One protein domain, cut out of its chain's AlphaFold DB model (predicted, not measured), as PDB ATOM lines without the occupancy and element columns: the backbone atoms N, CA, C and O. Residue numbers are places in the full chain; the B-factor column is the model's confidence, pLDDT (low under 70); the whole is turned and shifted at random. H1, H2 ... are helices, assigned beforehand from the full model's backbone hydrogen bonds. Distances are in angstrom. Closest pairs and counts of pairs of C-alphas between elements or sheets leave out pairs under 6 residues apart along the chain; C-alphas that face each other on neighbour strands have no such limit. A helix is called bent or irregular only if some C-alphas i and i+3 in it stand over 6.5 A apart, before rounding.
ATOM      1  N   ARG A   2      39.273  54.065 -13.564       88.62
ATOM      2  CA  ARG A   2      38.095  53.154 -13.603       88.62
ATOM      3  C   ARG A   2      38.211  51.894 -12.726       88.62
ATOM      4  O   ARG A   2      37.242  51.493 -12.087       88.62
ATOM      5  N   ARG A   3      39.394  51.275 -12.681       91.31
ATOM      6  CA  ARG A   3      39.633  50.002 -11.969       91.31
ATOM      7  C   ARG A   3      39.462  50.134 -10.452       91.31
ATOM      8  O   ARG A   3      38.800  49.304  -9.841       91.31
ATOM      9  N   VAL A   4      39.979  51.218  -9.874       91.81
ATOM     10  CA  VAL A   4      39.866  51.518  -8.437       91.81
ATOM     11  C   VAL A   4      38.403  51.707  -8.031       91.81
ATOM     12  O   VAL A   4      37.939  51.079  -7.083       91.81
ATOM     13  N   LYS A   5      37.634  52.472  -8.818       90.69
ATOM     14  CA  LYS A   5      36.193  52.662  -8.587       90.69
ATOM     15  C   LYS A   5      35.418  51.338  -8.644       90.69
ATOM     16  O   LYS A   5      34.608  51.082  -7.757       90.69
ATOM     17  N   LYS A   6      35.701  50.471  -9.629       92.31
ATOM     18  CA  LYS A   6      35.075  49.137  -9.731       92.31
ATOM     19  C   LYS A   6      35.407  48.265  -8.517       92.31
ATOM     20  O   LYS A   6      34.503  47.657  -7.951       92.31
ATOM     21  N   ARG A   7      36.669  48.265  -8.070       93.88
ATOM     22  CA  ARG A   7      37.108  47.539  -6.866       93.88
ATOM     23  C   ARG A   7      36.354  48.012  -5.621       93.88
ATOM     24  O   ARG A   7      35.886  47.187  -4.845       93.88
ATOM     25  N   TRP A   8      36.171  49.320  -5.450       92.62
ATOM     26  CA  TRP A   8      35.411  49.868  -4.321       92.62
ATOM     27  C   TRP A   8      33.918  49.527  -4.380       92.62
ATOM     28  O   TRP A   8      33.341  49.177  -3.350       92.62
ATOM     29  N   GLN A   9      33.303  49.565  -5.566       90.69
ATOM     30  CA  GLN A   9      31.907  49.153  -5.756       90.69
ATOM     31  C   GLN A   9      31.705  47.671  -5.423       90.69
ATOM     32  O   GLN A   9      30.823  47.342  -4.633       90.69
ATOM     33  N   GLN A  10      32.558  46.796  -5.961       93.25
ATOM     34  CA  GLN A  10      32.510  45.354  -5.699       93.25
ATOM     35  C   GLN A  10      32.760  45.027  -4.227       93.25
ATOM     36  O   GLN A  10      32.101  44.156  -3.674       93.25
ATOM     37  N   SER A  11      33.666  45.763  -3.573       94.56
ATOM     38  CA  SER A  11      33.948  45.579  -2.144       94.56
ATOM     39  C   SER A  11      32.777  45.946  -1.227       94.56
ATOM     40  O   SER A  11      32.834  45.671  -0.034       94.56
ATOM     41  N   GLY A  12      31.753  46.643  -1.733       94.38
ATOM     42  CA  GLY A  12      30.590  47.060  -0.946       94.38
ATOM     43  C   GLY A  12      30.859  48.154   0.094       94.38
ATOM     44  O   GLY A  12      29.901  48.692   0.652       94.38
ATOM     45  N   LYS A  13      32.120  48.563   0.313       94.00
ATOM     46  CA  LYS A  13      32.503  49.560   1.332       94.00
ATOM     47  C   LYS A  13      31.760  50.886   1.172       94.00
ATOM     48  O   LYS A  13      31.303  51.464   2.151       94.00
ATOM     49  N   ILE A  14      31.550  51.334  -0.068       93.00
ATOM     50  CA  ILE A  14      30.792  52.563  -0.359       93.00
ATOM     51  C   ILE A  14      29.337  52.450   0.127       93.00
ATOM     52  O   ILE A  14      28.793  53.401   0.684       93.00
ATOM     53  N   LEU A  15      28.692  51.295  -0.074       92.69
ATOM     54  CA  LEU A  15      27.313  51.073   0.372       92.69
ATOM     55  C   LEU A  15      27.229  50.957   1.892       92.69
ATOM     56  O   LEU A  15      26.279  51.463   2.481       92.69
ATOM     57  N   GLN A  16      28.215  50.317   2.522       93.81
ATOM     58  CA  GLN A  16      28.297  50.224   3.977       93.81
ATOM     59  C   GLN A  16      28.374  51.613   4.611       93.81
ATOM     60  O   GLN A  16      27.530  51.928   5.445       93.81
ATOM     61  N   VAL A  17      29.303  52.462   4.155       95.50
ATOM     62  CA  VAL A  17      29.451  53.845   4.642       95.50
ATOM     63  C   VAL A  17      28.137  54.617   4.511       95.50
ATOM     64  O   VAL A  17      27.712  55.273   5.455       95.50
ATOM     65  N   LYS A  18      27.437  54.492   3.375       92.75
ATOM     66  CA  LYS A  18      26.133  55.144   3.177       92.75
ATOM     67  C   LYS A  18      25.047  54.643   4.133       92.75
ATOM     68  O   LYS A  18      24.215  55.443   4.543       92.75
ATOM     69  N   LYS A  19      25.043  53.351   4.476       91.94
ATOM     70  CA  LYS A  19      24.060  52.755   5.396       91.94
ATOM     71  C   LYS A  19      24.277  53.174   6.848       91.94
ATOM     72  O   LYS A  19      23.297  53.363   7.548       91.94
ATOM     73  N   ILE A  20      25.531  53.299   7.285       94.38
ATOM     74  CA  ILE A  20      25.868  53.664   8.673       94.38
ATOM     75  C   ILE A  20      25.944  55.177   8.899       94.38
ATOM     76  O   ILE A  20      26.069  55.608  10.037       94.38
ATOM     77  N   LYS A  21      25.895  55.988   7.828       93.75
ATOM     78  CA  LYS A  21      26.003  57.454   7.907       93.75
ATOM     79  C   LYS A  21      24.944  58.072   8.829       93.75
ATOM     80  O   LYS A  21      25.213  59.097   9.444       93.75
ATOM     81  N   PHE A  22      23.761  57.468   8.898       94.88
ATOM     82  CA  PHE A  22      22.644  57.930   9.715       94.88
ATOM     83  C   PHE A  22      22.074  56.772  10.529       94.88
ATOM     84  O   PHE A  22      22.146  55.616  10.109       94.88
ATOM     85  N   PHE A  23      21.485  57.091  11.681       94.31
ATOM     86  CA  PHE A  23      20.742  56.116  12.466       94.31
ATOM     87  C   PHE A  23      19.504  55.649  11.688       94.31
ATOM     88  O   PHE A  23      18.680  56.467  11.280       94.31
ATOM     89  N   ASP A  24      19.375  54.336  11.497       91.31
ATOM     90  CA  ASP A  24      18.194  53.696  10.916       91.31
ATOM     91  C   ASP A  24      17.601  52.729  11.944       91.31
ATOM     92  O   ASP A  24      18.314  51.922  12.553       91.31
ATOM     93  N   GLN A  25      16.287  52.808  12.151       91.00
ATOM     94  CA  GLN A  25      15.600  51.933  13.093       91.00
ATOM     95  C   GLN A  25      15.489  50.514  12.526       91.00
ATOM     96  O   GLN A  25      15.362  50.278  11.320       91.00
ATOM     97  N   LYS A  26      15.477  49.516  13.413       91.75
ATOM     98  CA  LYS A  26      15.311  48.122  12.994       91.75
ATOM     99  C   LYS A  26      13.938  47.920  12.348       91.75
ATOM    100  O   LYS A  26      12.899  48.185  12.945       91.75
ATOM    101  N   LYS A  27      13.924  47.360  11.136       91.75
ATOM    102  CA  LYS A  27      12.682  47.069  10.405       91.75
ATOM    103  C   LYS A  27      11.809  46.056  11.149       91.75
ATOM    104  O   LYS A  27      12.267  44.966  11.506       91.75
ATOM    105  N   ASN A  28      10.521  46.372  11.282       94.94
ATOM    106  CA  ASN A  28       9.519  45.453  11.821       94.94
ATOM    107  C   ASN A  28       9.254  44.253  10.873       94.94
ATOM    108  O   ASN A  28       9.729  44.200   9.731       94.94
ATOM    109  N   LYS A  29       8.526  43.231  11.348       94.88
ATOM    110  CA  LYS A  29       8.232  42.004  10.570       94.88
ATOM    111  C   LYS A  29       7.479  42.316   9.271       94.88
ATOM    112  O   LYS A  29       7.819  41.765   8.225       94.88
ATOM    113  N   THR A  30       6.521  43.236   9.322       96.00
ATOM    114  CA  THR A  30       5.693  43.638   8.178       96.00
ATOM    115  C   THR A  30       6.515  44.314   7.082       96.00
ATOM    116  O   THR A  30       6.419  43.930   5.918       96.00
ATOM    117  N   ALA A  31       7.397  45.249   7.442       93.56
ATOM    118  CA  ALA A  31       8.291  45.928   6.508       93.56
ATOM    119  C   ALA A  31       9.275  44.951   5.849       93.56
ATOM    120  O   ALA A  31       9.531  45.040   4.646       93.56
ATOM    121  N   ARG A  32       9.788  43.974   6.611       93.69
ATOM    122  CA  ARG A  32      10.618  42.891   6.059       93.69
ATOM    123  C   ARG A  32       9.839  42.035   5.058       93.69
ATOM    124  O   ARG A  32      10.334  41.821   3.953       93.69
ATOM    125  N   LYS A  33       8.613  41.616   5.400       96.00
ATOM    126  CA  LYS A  33       7.735  40.828   4.514       96.00
ATOM    127  C   LYS A  33       7.415  41.582   3.222       96.00
ATOM    128  O   LYS A  33       7.609  41.037   2.141       96.00
ATOM    129  N   ARG A  34       7.013  42.852   3.322       96.69
ATOM    130  CA  ARG A  34       6.710  43.704   2.159       96.69
ATOM    131  C   ARG A  34       7.915  43.853   1.232       96.69
ATOM    132  O   ARG A  34       7.775  43.724   0.021       96.69
ATOM    133  N   SER A  35       9.110  44.058   1.791       94.00
ATOM    134  CA  SER A  35      10.338  44.124   0.991       94.00
ATOM    135  C   SER A  35      10.669  42.801   0.300       94.00
ATOM    136  O   SER A  35      11.252  42.845  -0.780       94.00
ATOM    137  N   ALA A  36      10.369  41.653   0.912       95.94
ATOM    138  CA  ALA A  36      10.612  40.344   0.307       95.94
ATOM    139  C   ALA A  36       9.651  40.083  -0.862       95.94
ATOM    140  O   ALA A  36      10.107  39.736  -1.946       95.94
ATOM    141  N   ILE A  37       8.354  40.347  -0.666       97.31
ATOM    142  CA  ILE A  37       7.325  40.224  -1.712       97.31
ATOM    143  C   ILE A  37       7.686  41.094  -2.918       97.31
ATOM    144  O   ILE A  37       7.766  40.594  -4.035       97.31
ATOM    145  N   HIS A  38       8.038  42.360  -2.683       95.69
ATOM    146  CA  HIS A  38       8.406  43.271  -3.765       95.69
ATOM    147  C   HIS A  38       9.608  42.780  -4.592       95.69
ATOM    148  O   HIS A  38       9.650  42.977  -5.807       95.69
ATOM    149  N   ARG A  39      10.595  42.129  -3.955       94.81
ATOM    150  CA  ARG A  39      11.738  41.538  -4.673       94.81
ATOM    151  C   ARG A  39      11.280  40.417  -5.596       94.81
ATOM    152  O   ARG A  39      11.679  40.431  -6.751       94.81
ATOM    153  N   ILE A  40      10.431  39.518  -5.098       96.81
ATOM    154  CA  ILE A  40       9.888  38.383  -5.860       96.81
ATOM    155  C   ILE A  40       9.060  38.877  -7.052       96.81
ATOM    156  O   ILE A  40       9.246  38.420  -8.175       96.81
ATOM    157  N   GLU A  41       8.184  39.857  -6.834       96.44
ATOM    158  CA  GLU A  41       7.370  40.452  -7.902       96.44
ATOM    159  C   GLU A  41       8.240  41.124  -8.970       96.44
ATOM    160  O   GLU A  41       8.001  40.980 -10.169       96.44
ATOM    161  N   THR A  42       9.280  41.845  -8.543       93.94
ATOM    162  CA  THR A  42      10.198  42.527  -9.461       93.94
ATOM    163  C   THR A  42      11.000  41.525 -10.288       93.94
ATOM    164  O   THR A  42      11.128  41.715 -11.496       93.94
ATOM    165  N   THR A  43      11.512  40.450  -9.677       94.19
ATOM    166  CA  THR A  43      12.235  39.397 -10.406       94.19
ATOM    167  C   THR A  43      11.318  38.689 -11.396       94.19
ATOM    168  O   THR A  43      11.674  38.597 -12.566       94.19
ATOM    169  N   ALA A  44      10.102  38.319 -10.980       95.25
ATOM    170  CA  ALA A  44       9.117  37.684 -11.857       95.25
ATOM    171  C   ALA A  44       8.741  38.580 -13.050       95.25
ATOM    172  O   ALA A  44       8.680  38.124 -14.191       95.25
ATOM    173  N   LYS A  45       8.552  39.887 -12.816       93.19
ATOM    174  CA  LYS A  45       8.294  40.859 -13.888       93.19
ATOM    175  C   LYS A  45       9.461  40.944 -14.872       93.19
ATOM    176  O   LYS A  45       9.231  40.979 -16.078       93.19
ATOM    177  N   ILE A  46      10.699  40.990 -14.380       91.56
ATOM    178  CA  ILE A  46      11.898  41.044 -15.231       91.56
ATOM    179  C   ILE A  46      12.025  39.767 -16.066       91.56
ATOM    180  O   ILE A  46      12.276  39.850 -17.267       91.56
ATOM    181  N   GLU A  47      11.821  38.598 -15.461       93.88
ATOM    182  CA  GLU A  47      11.854  37.304 -16.152       93.88
ATOM    183  C   GLU A  47      10.789  37.218 -17.246       93.88
ATOM    184  O   GLU A  47      11.085  36.810 -18.369       93.88
ATOM    185  N   TYR A  48       9.574  37.684 -16.955       94.31
ATOM    186  CA  TYR A  48       8.504  37.778 -17.941       94.31
ATOM    187  C   TYR A  48       8.877  38.703 -19.108       94.31
ATOM    188  O   TYR A  48       8.780  38.299 -20.266       94.31
ATOM    189  N   LEU A  49       9.363  39.917 -18.824       92.50
ATOM    190  CA  LEU A  49       9.782  40.878 -19.855       92.50
ATOM    191  C   LEU A  49      10.929  40.340 -20.719       92.50
ATOM    192  O   LEU A  49      10.938  40.554 -21.932       92.50
ATOM    193  N   LYS A  50      11.863  39.605 -20.104       90.75
ATOM    194  CA  LYS A  50      12.938  38.902 -20.807       90.75
ATOM    195  C   LYS A  50      12.381  37.815 -21.728       90.75
ATOM    196  O   LYS A  50      12.822  37.721 -22.867       90.75
ATOM    197  N   LYS A  51      11.396  37.034 -21.267       93.56
ATOM    198  CA  LYS A  51      10.753  35.970 -22.058       93.56
ATOM    199  C   LYS A  51      10.058  36.510 -23.308       93.56
ATOM    200  O   LYS A  51      10.146  35.891 -24.359       93.56
ATOM    201  N   ILE A  52       9.386  37.655 -23.204       94.06
ATOM    202  CA  ILE A  52       8.675  38.275 -24.334       94.06
ATOM    203  C   ILE A  52       9.562  39.190 -25.198       94.06
ATOM    204  O   ILE A  52       9.058  39.820 -26.122       94.06
ATOM    205  N   GLY A  53      10.854  39.328 -24.873       89.44
ATOM    206  CA  GLY A  53      11.789  40.188 -25.609       89.44
ATOM    207  C   GLY A  53      11.542  41.695 -25.461       89.44
ATOM    208  O   GLY A  53      12.079  42.475 -26.237       89.44
TER     209      GLY A  53
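AT A GLANCE: This is residues 2 to 53 of the 64 residues of an uncharacterized protein of Candidatus Magasanikbacteria bacterium RIFOXYD2_FULL_41_14 (UniProt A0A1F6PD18). The model is a wide, open U with an empty middle: H1 and H2, set end to end with a steep turn between them, make one arm, and the single long helix H3 makes the other. Residues 21 to 28 form the base, across which the backbone folds back from H2 into H3, and the two arms stay apart. The printed part has 52 residues with three named helices, in the order H1, H2, H3, and no named strand; its class is all helix. It is extended, with a radius of gyration of the C-alphas of 16.4 A, and flat, spanning 37 by 37 by 11 A.

HOW THE PARTS SIT: Start at the first printed residue, where you meet H1, residues 2 to 10, and go on through a tight link of 2 residues to H2, residues 13 to 20. These two are close but not clearly touching, with 2 pairs of C-alphas within 8 A. Look at Trp 8 and Ile 14 for their closest C-alphas, 6.7 A apart. The two helices run the same way at a steep tilt of 46 degrees, and their centres are 14.5 A apart. Beyond H2, a short link of 8 residues brings you to H3, residues 29 to 51. H3 touches no helix: H1 and H3 are apart, and so are H2 and H3. Check the backbone O and N atoms of H1, H2 and H3, and you will find every O i to N i+4 pair within hydrogen-bond range.

IN THESE COORDINATES: Find C-alpha 2 at (38.095, 53.154, -13.603); from there the nine residues of H1 run 12.4 A to C-alpha 10. H2, eight residues, begins at C-alpha 13 and covers 10.7 A to C-alpha 20, at (25.868, 53.664, 8.673). Next go to C-alpha 29 at (8.232, 42.004, 10.570), where H3 begins. It is the longest helix, with 23 residues, and runs 33.3 A to C-alpha 51 at (10.753, 35.970, -22.058). None of the three helices is bent.

THE WHOLE: The two C-alphas farthest apart are those of Phe 23, in the link between H2 and H3, and Ile 52, just after H3, at 42.6 A. From Arg 2 to Gly 53, the first and last printed C-alphas, the distance is 31.7 A. Residues 6 to 13 and residues 15 to 53 stand free. The printed part has no cut, and neither of its links between helices is long. In the B-factor column the mean pLDDT of the printed part is 93.5, and no printed residue is under 70.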